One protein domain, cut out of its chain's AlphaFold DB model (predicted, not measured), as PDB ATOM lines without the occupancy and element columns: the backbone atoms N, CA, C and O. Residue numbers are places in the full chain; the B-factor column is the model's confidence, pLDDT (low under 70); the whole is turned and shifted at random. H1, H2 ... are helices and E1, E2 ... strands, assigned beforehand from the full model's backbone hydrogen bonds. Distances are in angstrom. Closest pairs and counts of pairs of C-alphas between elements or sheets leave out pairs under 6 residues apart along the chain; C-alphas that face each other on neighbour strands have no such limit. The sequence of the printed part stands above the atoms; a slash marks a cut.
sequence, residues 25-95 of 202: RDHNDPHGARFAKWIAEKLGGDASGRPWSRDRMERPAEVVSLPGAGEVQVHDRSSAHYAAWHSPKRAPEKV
ATOM      1  N   ARG A  25     120.696 168.403 140.638       92.00
ATOM      2  CA  ARG A  25     121.014 167.052 140.143       92.00
ATOM      3  C   ARG A  25     122.511 166.704 140.132       92.00
ATOM      4  O   ARG A  25     122.876 165.623 140.575       92.00
ATOM      5  N   ASP A  26     123.352 167.592 139.610       91.62
ATOM      6  CA  ASP A  26     124.782 167.339 139.391       91.62
ATOM      7  C   ASP A  26     125.592 168.583 139.758       91.62
ATOM      8  O   ASP A  26     125.276 169.673 139.290       91.62
ATOM      9  N   HIS A  27     126.623 168.446 140.590       95.75
ATOM     10  CA  HIS A  27     127.498 169.559 140.983       95.75
ATOM     11  C   HIS A  27     128.523 169.932 139.910       95.75
ATOM     12  O   HIS A  27     129.056 171.038 139.946       95.75
ATOM     13  N   ASN A  28     128.784 169.044 138.945       93.25
ATOM     14  CA  ASN A  28     129.738 169.284 137.859       93.25
ATOM     15  C   ASN A  28     129.139 170.102 136.709       93.25
ATOM     16  O   ASN A  28     129.864 170.593 135.842       93.25
ATOM     17  N   ASP A  29     127.813 170.255 136.688       90.69
ATOM     18  CA  ASP A  29     127.139 171.141 135.751       90.69
ATOM     19  C   ASP A  29     127.640 172.592 135.964       90.69
ATOM     20  O   ASP A  29     127.767 173.040 137.106       90.69
ATOM     21  N   PRO A  30     127.894 173.381 134.900       93.44
ATOM     22  CA  PRO A  30     128.411 174.751 135.001       93.44
ATOM     23  C   PRO A  30     127.311 175.743 135.420       93.44
ATOM     24  O   PRO A  30     126.976 176.685 134.699       93.44
ATOM     25  N   HIS A  31     126.710 175.501 136.582       94.81
ATOM     26  CA  HIS A  31     125.555 176.205 137.123       94.81
ATOM     27  C   HIS A  31     125.792 177.704 137.283       94.81
ATOM     28  O   HIS A  31     125.012 178.504 136.766       94.81
ATOM     29  N   GLY A  32     126.899 178.083 137.930       96.12
ATOM     30  CA  GLY A  32     127.265 179.484 138.132       96.12
ATOM     31  C   GLY A  32     127.430 180.219 136.805       96.12
ATOM     32  O   GLY A  32     126.715 181.180 136.541       96.12
ATOM     33  N   ALA A  33     128.253 179.694 135.893       94.44
ATOM     34  CA  ALA A  33     128.462 180.292 134.570       94.44
ATOM     35  C   ALA A  33     127.156 180.443 133.761       94.44
ATOM     36  O   ALA A  33     126.909 181.483 133.144       94.44
ATOM     37  N   ARG A  34     126.285 179.427 133.788       93.56
ATOM     38  CA  ARG A  34     124.949 179.471 133.171       93.56
ATOM     39  C   ARG A  34     124.096 180.587 133.774       93.56
ATOM     40  O   ARG A  34     123.483 181.365 133.040       93.56
ATOM     41  N   PHE A  35     124.087 180.695 135.099       95.50
ATOM     42  CA  PHE A  35     123.307 181.702 135.797       95.50
ATOM     43  C   PHE A  35     123.856 183.121 135.581       95.50
ATOM     44  O   PHE A  35     123.072 184.039 135.346       95.50
ATOM     45  N   ALA A  36     125.180 183.305 135.540       94.81
ATOM     46  CA  ALA A  36     125.816 184.583 135.219       94.81
ATOM     47  C   ALA A  36     125.394 185.090 133.837       94.81
ATOM     48  O   ALA A  36     124.985 186.245 133.703       94.81
ATOM     49  N   LYS A  37     125.425 184.217 132.818       92.81
ATOM     50  CA  LYS A  37     124.959 184.540 131.461       92.81
ATOM     51  C   LYS A  37     123.475 184.897 131.442       92.81
ATOM     52  O   LYS A  37     123.092 185.843 130.755       92.81
ATOM     53  N   TRP A  38     122.646 184.180 132.207       93.44
ATOM     54  CA  TRP A  38     121.220 184.491 132.322       93.44
ATOM     55  C   TRP A  38     120.993 185.865 132.964       93.44
ATOM     56  O   TRP A  38     120.250 186.667 132.405       93.44
ATOM     57  N   ILE A  39     121.668 186.175 134.077       93.19
ATOM     58  CA  ILE A  39     121.579 187.490 134.731       93.19
ATOM     59  C   ILE A  39     122.028 188.583 133.758       93.19
ATOM     60  O   ILE A  39     121.291 189.539 133.541       93.19
ATOM     61  N   ALA A  40     123.197 188.428 133.129       91.31
ATOM     62  CA  ALA A  40     123.731 189.408 132.185       91.31
ATOM     63  C   ALA A  40     122.759 189.689 131.026       91.31
ATOM     64  O   ALA A  40     122.530 190.844 130.674       91.31
ATOM     65  N   GLU A  41     122.135 188.647 130.466       91.62
ATOM     66  CA  GLU A  41     121.125 188.802 129.417       91.62
ATOM     67  C   GLU A  41     119.870 189.526 129.931       91.62
ATOM     68  O   GLU A  41     119.335 190.396 129.246       91.62
ATOM     69  N   LYS A  42     119.402 189.215 131.147       90.56
ATOM     70  CA  LYS A  42     118.195 189.829 131.724       90.56
ATOM     71  C   LYS A  42     118.376 191.271 132.189       90.56
ATOM     72  O   LYS A  42     117.395 192.009 132.192       90.56
ATOM     73  N   LEU A  43     119.591 191.674 132.549       87.94
ATOM     74  CA  LEU A  43     119.898 193.026 133.020       87.94
ATOM     75  C   LEU A  43     120.086 194.063 131.903       87.94
ATOM     76  O   LEU A  43     120.373 195.220 132.196       87.94
ATOM     77  N   GLY A  44     119.894 193.684 130.639       73.88
ATOM     78  CA  GLY A  44     120.010 194.611 129.512       73.88
ATOM     79  C   GLY A  44     121.237 194.379 128.641       73.88
ATOM     80  O   GLY A  44     121.716 195.325 128.022       73.88
ATOM     81  N   GLY A  45     121.731 193.137 128.553       59.03
ATOM     82  CA  GLY A  45     122.609 192.758 127.451       59.03
ATOM     83  C   GLY A  45     121.927 193.123 126.133       59.03
ATOM     84  O   GLY A  45     120.855 192.598 125.825       59.03
ATOM     85  N   ASP A  46     122.507 194.073 125.398       53.50
ATOM     86  CA  ASP A  46     121.978 194.517 124.117       53.50
ATOM     87  C   ASP A  46     121.807 193.333 123.141       53.50
ATOM     88  O   ASP A  46     122.298 192.211 123.331       53.50
ATOM     89  N   ALA A  47     121.068 193.579 122.063       53.72
ATOM     90  CA  ALA A  47     120.747 192.581 121.055       53.72
ATOM     91  C   ALA A  47     121.973 191.894 120.400       53.72
ATOM     92  O   ALA A  47     121.765 190.922 119.675       53.72
ATOM     93  N   SER A  48     123.216 192.330 120.649       56.12
ATOM     94  CA  SER A  48     124.423 191.757 120.034       56.12
ATOM     95  C   SER A  48     124.976 190.512 120.741       56.12
ATOM     96  O   SER A  48     125.814 189.810 120.174       56.12
ATOM     97  N   GLY A  49     124.499 190.181 121.949       64.81
ATOM     98  CA  GLY A  49     125.098 189.098 122.737       64.81
ATOM     99  C   GLY A  49     124.231 187.865 122.975       64.81
ATOM    100  O   GLY A  49     124.705 186.748 122.761       64.81
ATOM    101  N   ARG A  50     123.022 188.065 123.527       85.75
ATOM    102  CA  ARG A  50     122.131 187.025 124.100       85.75
ATOM    103  C   ARG A  50     122.870 185.737 124.541       85.75
ATOM    104  O   ARG A  50     122.614 184.660 123.991       85.75
ATOM    105  N   PRO A  51     123.863 185.848 125.450       87.81
ATOM    106  CA  PRO A  51     124.810 184.769 125.719       87.81
ATOM    107  C   PRO A  51     124.128 183.540 126.316       87.81
ATOM    108  O   PRO A  51     124.486 182.422 125.969       87.81
ATOM    109  N   TRP A  52     123.112 183.732 127.162       90.25
ATOM    110  CA  TRP A  52     122.331 182.628 127.706       90.25
ATOM    111  C   TRP A  52     121.501 181.950 126.619       90.25
ATOM    112  O   TRP A  52     121.495 180.724 126.518       90.25
ATOM    113  N   SER A  53     120.807 182.734 125.791       90.31
ATOM    114  CA  SER A  53     119.973 182.177 124.727       90.31
ATOM    115  C   SER A  53     120.794 181.406 123.689       90.31
ATOM    116  O   SER A  53     120.355 180.338 123.273       90.31
ATOM    117  N   ARG A  54     121.974 181.907 123.300       89.88
ATOM    118  CA  ARG A  54     122.900 181.233 122.375       89.88
ATOM    119  C   ARG A  54     123.433 179.923 122.941       89.88
ATOM    120  O   ARG A  54     123.210 178.884 122.332       89.88
ATOM    121  N   ASP A  55     124.029 179.966 124.132       89.44
ATOM    122  CA  ASP A  55     124.503 178.768 124.828       89.44
ATOM    123  C   ASP A  55     123.402 177.712 124.943       89.44
ATOM    124  O   ASP A  55     123.633 176.528 124.714       89.44
ATOM    125  N   ARG A  56     122.182 178.136 125.300       90.19
ATOM    126  CA  ARG A  56     121.043 177.227 125.426       90.19
ATOM    127  C   ARG A  56     120.724 176.538 124.102       90.19
ATOM    128  O   ARG A  56     120.480 175.344 124.136       90.19
ATOM    129  N   MET A  57     120.722 177.257 122.976       88.25
ATOM    130  CA  MET A  57     120.429 176.677 121.655       88.25
ATOM    131  C   MET A  57     121.483 175.660 121.206       88.25
ATOM    132  O   MET A  57     121.138 174.681 120.555       88.25
ATOM    133  N   GLU A  58     122.750 175.892 121.544       88.19
ATOM    134  CA  GLU A  58     123.868 175.016 121.166       88.19
ATOM    135  C   GLU A  58     124.048 173.835 122.130       88.19
ATOM    136  O   GLU A  58     124.654 172.821 121.782       88.19
ATOM    137  N   ARG A  59     123.521 173.947 123.355       86.88
ATOM    138  CA  ARG A  59     123.657 172.915 124.380       86.88
ATOM    139  C   ARG A  59     122.871 171.655 123.993       86.88
ATOM    140  O   ARG A  59     121.661 171.748 123.764       86.88
ATOM    141  N   PRO A  60     123.498 170.465 124.018       87.00
ATOM    142  CA  PRO A  60     122.778 169.222 123.801       87.00
ATOM    143  C   PRO A  60     121.698 169.055 124.866       87.00
ATOM    144  O   PRO A  60     121.890 169.372 126.040       87.00
ATOM    145  N   ALA A  61     120.541 168.576 124.438       87.75
ATOM    146  CA  ALA A  61     119.507 168.186 125.367       87.75
ATOM    147  C   ALA A  61     119.900 166.876 126.058       87.75
ATOM    148  O   ALA A  61     120.358 165.939 125.405       87.75
ATOM    149  N   GLU A  62     119.701 166.816 127.368       90.62
ATOM    150  CA  GLU A  62     119.989 165.632 128.170       90.62
ATOM    151  C   GLU A  62     118.681 164.907 128.477       90.62
ATOM    152  O   GLU A  62     117.725 165.538 128.922       90.62
ATOM    153  N   VAL A  63     118.615 163.597 128.248       94.06
ATOM    154  CA  VAL A  63     117.474 162.785 128.695       94.06
ATOM    155  C   VAL A  63     117.810 162.208 130.060       94.06
ATOM    156  O   VAL A  63     118.824 161.532 130.217       94.06
ATOM    157  N   VAL A  64     116.960 162.483 131.045       93.75
ATOM    158  CA  VAL A  64     117.118 162.007 132.422       93.75
ATOM    159  C   VAL A  64     115.887 161.216 132.848       93.75
ATOM    160  O   VAL A  64     114.763 161.567 132.494       93.75
ATOM    161  N   SER A  65     116.090 160.153 133.627       95.25
ATOM    162  CA  SER A  65     115.000 159.382 134.231       95.25
ATOM    163  C   SER A  65     114.654 159.963 135.598       95.25
ATOM    164  O   SER A  65     115.489 159.972 136.504       95.25
ATOM    165  N   LEU A  66     113.420 160.437 135.752       93.88
ATOM    166  CA  LEU A  66     112.935 161.119 136.945       93.88
ATOM    167  C   LEU A  66     111.944 160.244 137.731       93.88
ATOM    168  O   LEU A  66     110.966 159.748 137.157       93.88
ATOM    169  N   PRO A  67     112.137 160.082 139.053       91.62
ATOM    170  CA  PRO A  67     111.160 159.452 139.935       91.62
ATOM    171  C   PRO A  67     109.747 160.027 139.752       91.62
ATOM    172  O   PRO A  67     109.521 161.232 139.872       91.62
ATOM    173  N   GLY A  68     108.784 159.157 139.438       89.38
ATOM    174  CA  GLY A  68     107.376 159.532 139.253       89.38
ATOM    175  C   GLY A  68     107.049 160.316 137.972       89.38
ATOM    176  O   GLY A  68     105.879 160.613 137.757       89.38
ATOM    177  N   ALA A  69     108.035 160.627 137.120       90.81
ATOM    178  CA  ALA A  69     107.842 161.397 135.883       90.81
ATOM    179  C   ALA A  69     108.380 160.711 134.610       90.81
ATOM    180  O   ALA A  69     108.067 161.153 133.508       90.81
ATOM    181  N   GLY A  70     109.140 159.617 134.736       93.38
ATOM    182  CA  GLY A  70     109.684 158.883 133.590       93.38
ATOM    183  C   GLY A  70     110.856 159.614 132.929       93.38
ATOM    184  O   GLY A  70     111.599 160.333 133.597       93.38
ATOM    185  N   GLU A  71     111.052 159.405 131.629       96.25
ATOM    186  CA  GLU A  71     112.123 160.062 130.873       96.25
ATOM    187  C   GLU A  71     111.743 161.496 130.495       96.25
ATOM    188  O   GLU A  71     110.706 161.740 129.876       96.25
ATOM    189  N   VAL A  72     112.606 162.452 130.838       94.06
ATOM    190  CA  VAL A  72     112.414 163.873 130.548       94.06
ATOM    191  C   VAL A  72     113.647 164.452 129.886       94.06
ATOM    192  O   VAL A  72     114.776 164.253 130.328       94.06
ATOM    193  N   GLN A  73     113.412 165.229 128.835       94.19
ATOM    194  CA  GLN A  73     114.444 165.994 128.157       94.19
ATOM    195  C   GLN A  73     114.691 167.321 128.894       94.19
ATOM    196  O   GLN A  73     113.852 168.222 128.889       94.19
ATOM    197  N   VAL A  74     115.859 167.456 129.517       91.88
ATOM    198  CA  VAL A  74     116.318 168.666 130.204       91.88
ATOM    199  C   VAL A  74     117.169 169.493 129.251       91.88
ATOM    200  O   VAL A  74     118.233 169.074 128.797       91.88
ATOM    201  N   HIS A  75     116.691 170.694 128.937       87.75
ATOM    202  CA  HIS A  75     117.345 171.560 127.952       87.75
ATOM    203  C   HIS A  75     117.206 173.059 128.246       87.75
ATOM    204  O   HIS A  75     118.055 173.859 127.853       87.75
ATOM    205  N   ASP A  76     116.182 173.482 128.974       88.62
ATOM    206  CA  ASP A  76     115.915 174.886 129.275       88.62
ATOM    207  C   ASP A  76     115.595 175.104 130.755       88.62
ATOM    208  O   ASP A  76     115.671 174.191 131.573       88.62
ATOM    209  N   ARG A  77     115.267 176.349 131.119       89.44
ATOM    210  CA  ARG A  77     114.907 176.688 132.495       89.44
ATOM    211  C   ARG A  77     113.731 175.837 132.980       89.44
ATOM    212  O   ARG A  77     113.809 175.297 134.073       89.44
ATOM    213  N   SER A  78     112.651 175.743 132.211       91.56
ATOM    214  CA  SER A  78     111.418 175.093 132.663       91.56
ATOM    215  C   SER A  78     111.628 173.595 132.890       91.56
ATOM    216  O   SER A  78     111.322 173.100 133.969       91.56
ATOM    217  N   SER A  79     112.237 172.905 131.927       93.69
ATOM    218  CA  SER A  79     112.589 171.482 132.039       93.69
ATOM    219  C   SER A  79     113.610 171.209 133.150       93.69
ATOM    220  O   SER A  79     113.469 170.228 133.873       93.69
ATOM    221  N   ALA A  80     114.585 172.100 133.366       93.88
ATOM    222  CA  ALA A  80     115.533 171.966 134.473       93.88
ATOM    223  C   ALA A  80     114.869 172.118 135.852       93.88
ATOM    224  O   ALA A  80     115.188 171.366 136.768       93.88
ATOM    225  N   HIS A  81     113.927 173.056 136.013       96.12
ATOM    226  CA  HIS A  81     113.201 173.210 137.280       96.12
ATOM    227  C   HIS A  81     112.200 172.067 137.494       96.12
ATOM    228  O   HIS A  81     112.055 171.605 138.620       96.12
ATOM    229  N   TYR A  82     111.587 171.544 136.427       96.56
ATOM    230  CA  TYR A  82     110.781 170.324 136.505       96.56
ATOM    231  C   TYR A  82     111.615 169.124 136.980       96.56
ATOM    232  O   TYR A  82     111.222 168.420 137.908       96.56
ATOM    233  N   ALA A  83     112.815 168.936 136.421       96.50
ATOM    234  CA  ALA A  83     113.743 167.908 136.887       96.50
ATOM    235  C   ALA A  83     114.155 168.101 138.355       96.50
ATOM    236  O   ALA A  83     114.258 167.124 139.092       96.50
ATOM    237  N   ALA A  84     114.329 169.348 138.804       97.31
ATOM    238  CA  ALA A  84     114.604 169.659 140.204       97.31
ATOM    239  C   ALA A  84     113.447 169.255 141.137       97.31
ATOM    240  O   ALA A  84     113.693 168.698 142.207       97.31
ATOM    241  N   TRP A  85     112.186 169.465 140.732       97.62
ATOM    242  CA  TRP A  85     111.018 169.023 141.509       97.62
ATOM    243  C   TRP A  85     110.994 167.507 141.694       97.62
ATOM    244  O   TRP A  85     110.640 167.011 142.761       97.62
ATOM    245  N   HIS A  86     111.431 166.765 140.684       97.62
ATOM    246  CA  HIS A  86     111.496 165.308 140.727       97.62
ATOM    247  C   HIS A  86     112.865 164.763 141.155       97.62
ATOM    248  O   HIS A  86     113.157 163.592 140.931       97.62
ATOM    249  N   SER A  87     113.727 165.584 141.758       96.81
ATOM    250  CA  SER A  87     115.062 165.141 142.156       96.81
ATOM    251  C   SER A  87     115.001 163.940 143.120       96.81
ATOM    252  O   SER A  87     114.293 164.007 144.128       96.81
ATOM    253  N   PRO A  88     115.784 162.868 142.880       95.25
ATOM    254  CA  PRO A  88     115.835 161.695 143.759       95.25
ATOM    255  C   PRO A  88     116.486 161.983 145.118       95.25
ATOM    256  O   PRO A  88     116.429 161.142 146.009       95.25
ATOM    257  N   LYS A  89     117.120 163.152 145.284       96.69
ATOM    258  CA  LYS A  89     117.700 163.590 146.561       96.69
ATOM    259  C   LYS A  89     116.652 164.158 147.523       96.69
ATOM    260  O   LYS A  89     116.965 164.398 148.685       96.69
ATOM    261  N   ARG A  90     115.427 164.411 147.049       96.00
ATOM    262  CA  ARG A  90     114.318 164.891 147.881       96.00
ATOM    263  C   ARG A  90     113.687 163.733 148.651       96.00
ATOM    264  O   ARG A  90     113.746 162.583 148.222       96.00
ATOM    265  N   ALA A  91     113.039 164.052 149.771       93.81
ATOM    266  CA  ALA A  91     112.222 163.082 150.491       93.81
ATOM    267  C   ALA A  91     111.129 162.511 149.558       93.81
ATOM    268  O   ALA A  91     110.546 163.293 148.797       93.81
ATOM    269  N   PRO A  92     110.838 161.194 149.585       95.19
ATOM    270  CA  PRO A  92     109.903 160.561 148.651       95.19
ATOM    271  C   PRO A  92     108.535 161.248 148.569       95.19
ATOM    272  O   PRO A  92     107.986 161.409 147.485       95.19
ATOM    273  N   GLU A  93     108.010 161.712 149.700       95.12
ATOM    274  CA  GLU A  93     106.731 162.414 149.819       95.12
ATOM    275  C   GLU A  93     106.745 163.858 149.291       95.12
ATOM    276  O   GLU A  93     105.695 164.490 149.226       95.12
ATOM    277  N   LYS A  94     107.922 164.388 148.941       95.19
ATOM    278  CA  LYS A  94     108.121 165.728 148.365       95.19
ATOM    279  C   LYS A  94     108.458 165.693 146.878       95.19
ATOM    280  O   LYS A  94     108.515 166.744 146.242       95.19
ATOM    281  N   VAL A  95     108.728 164.521 146.309       96.50
ATOM    282  CA  VAL A  95     109.047 164.375 144.883       96.50
ATOM    283  C   VAL A  95     107.850 164.829 144.044       96.50
ATOM    284  O   VAL A  95     106.735 164.353 144.223       96.50
TER     285      VAL A  95
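What this domain is: This is residues 25 to 95 of the 202 residues of the protein "Hypothetical protein" of Rhizochromulina marina (UniProt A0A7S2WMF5). The domain is a loose rod in two parts: at one end the helices H1 and H2 meet at a steep angle, and at the other the hairpin of strands E1 and E2 has the short helix H3 packed on it, chiefly beside E2. Residues 26 to 32 stick out, and the long axis runs from the loop between H1 and H2 to the tail after H3. The 71 printed residues hold three named helices and two named strands, in the order H1, H2, E1, E2, H3; the sheet E1 - E2 is antiparallel and the class is mixed, helices and strands. The whole is loose, with a radius of gyration of the C-alphas of 14.2 A and spans of 44 by 20 by 20 A.

How they stand to each other: H1, residues 31 to 42, touches H2, residues 51 to 58, at a steep tilt of 61 degrees, opposite ways; their closest C-alphas, those of Lys 37 and Trp 52, are 5.0 A apart. E1, residues 62 to 66, and E2, residues 70 to 74, form an antiparallel hairpin at 146 degrees, with N 64 and O 72 at 2.9 A and N 74 and O 62 at 2.7 A, within hydrogen-bond range. The closest C-alphas of E2 and H3, residues 77 to 85, are those of Val 74 and Ala 80, 5.5 A apart. H3 is apart from H1 and H2. In H1, H2 and H3 every O i to N i+4 pair is within hydrogen-bond range.

Where its parts are: H1 begins at C-alpha 31 (125.555, 176.205, 137.123) and is 16.4 A long. H2 measures 10.8 A, E1 12.1 A and E2 12.3 A. H3 measures 12.5 A and ends at C-alpha 85 (111.018, 169.023, 141.509).

The domain as a whole: The C-alphas farthest apart, those of Ser 48 and Glu 93, are 45.4 A apart. The printed part has no cut and no long link. Residues 45 to 49 have pLDDT under 70.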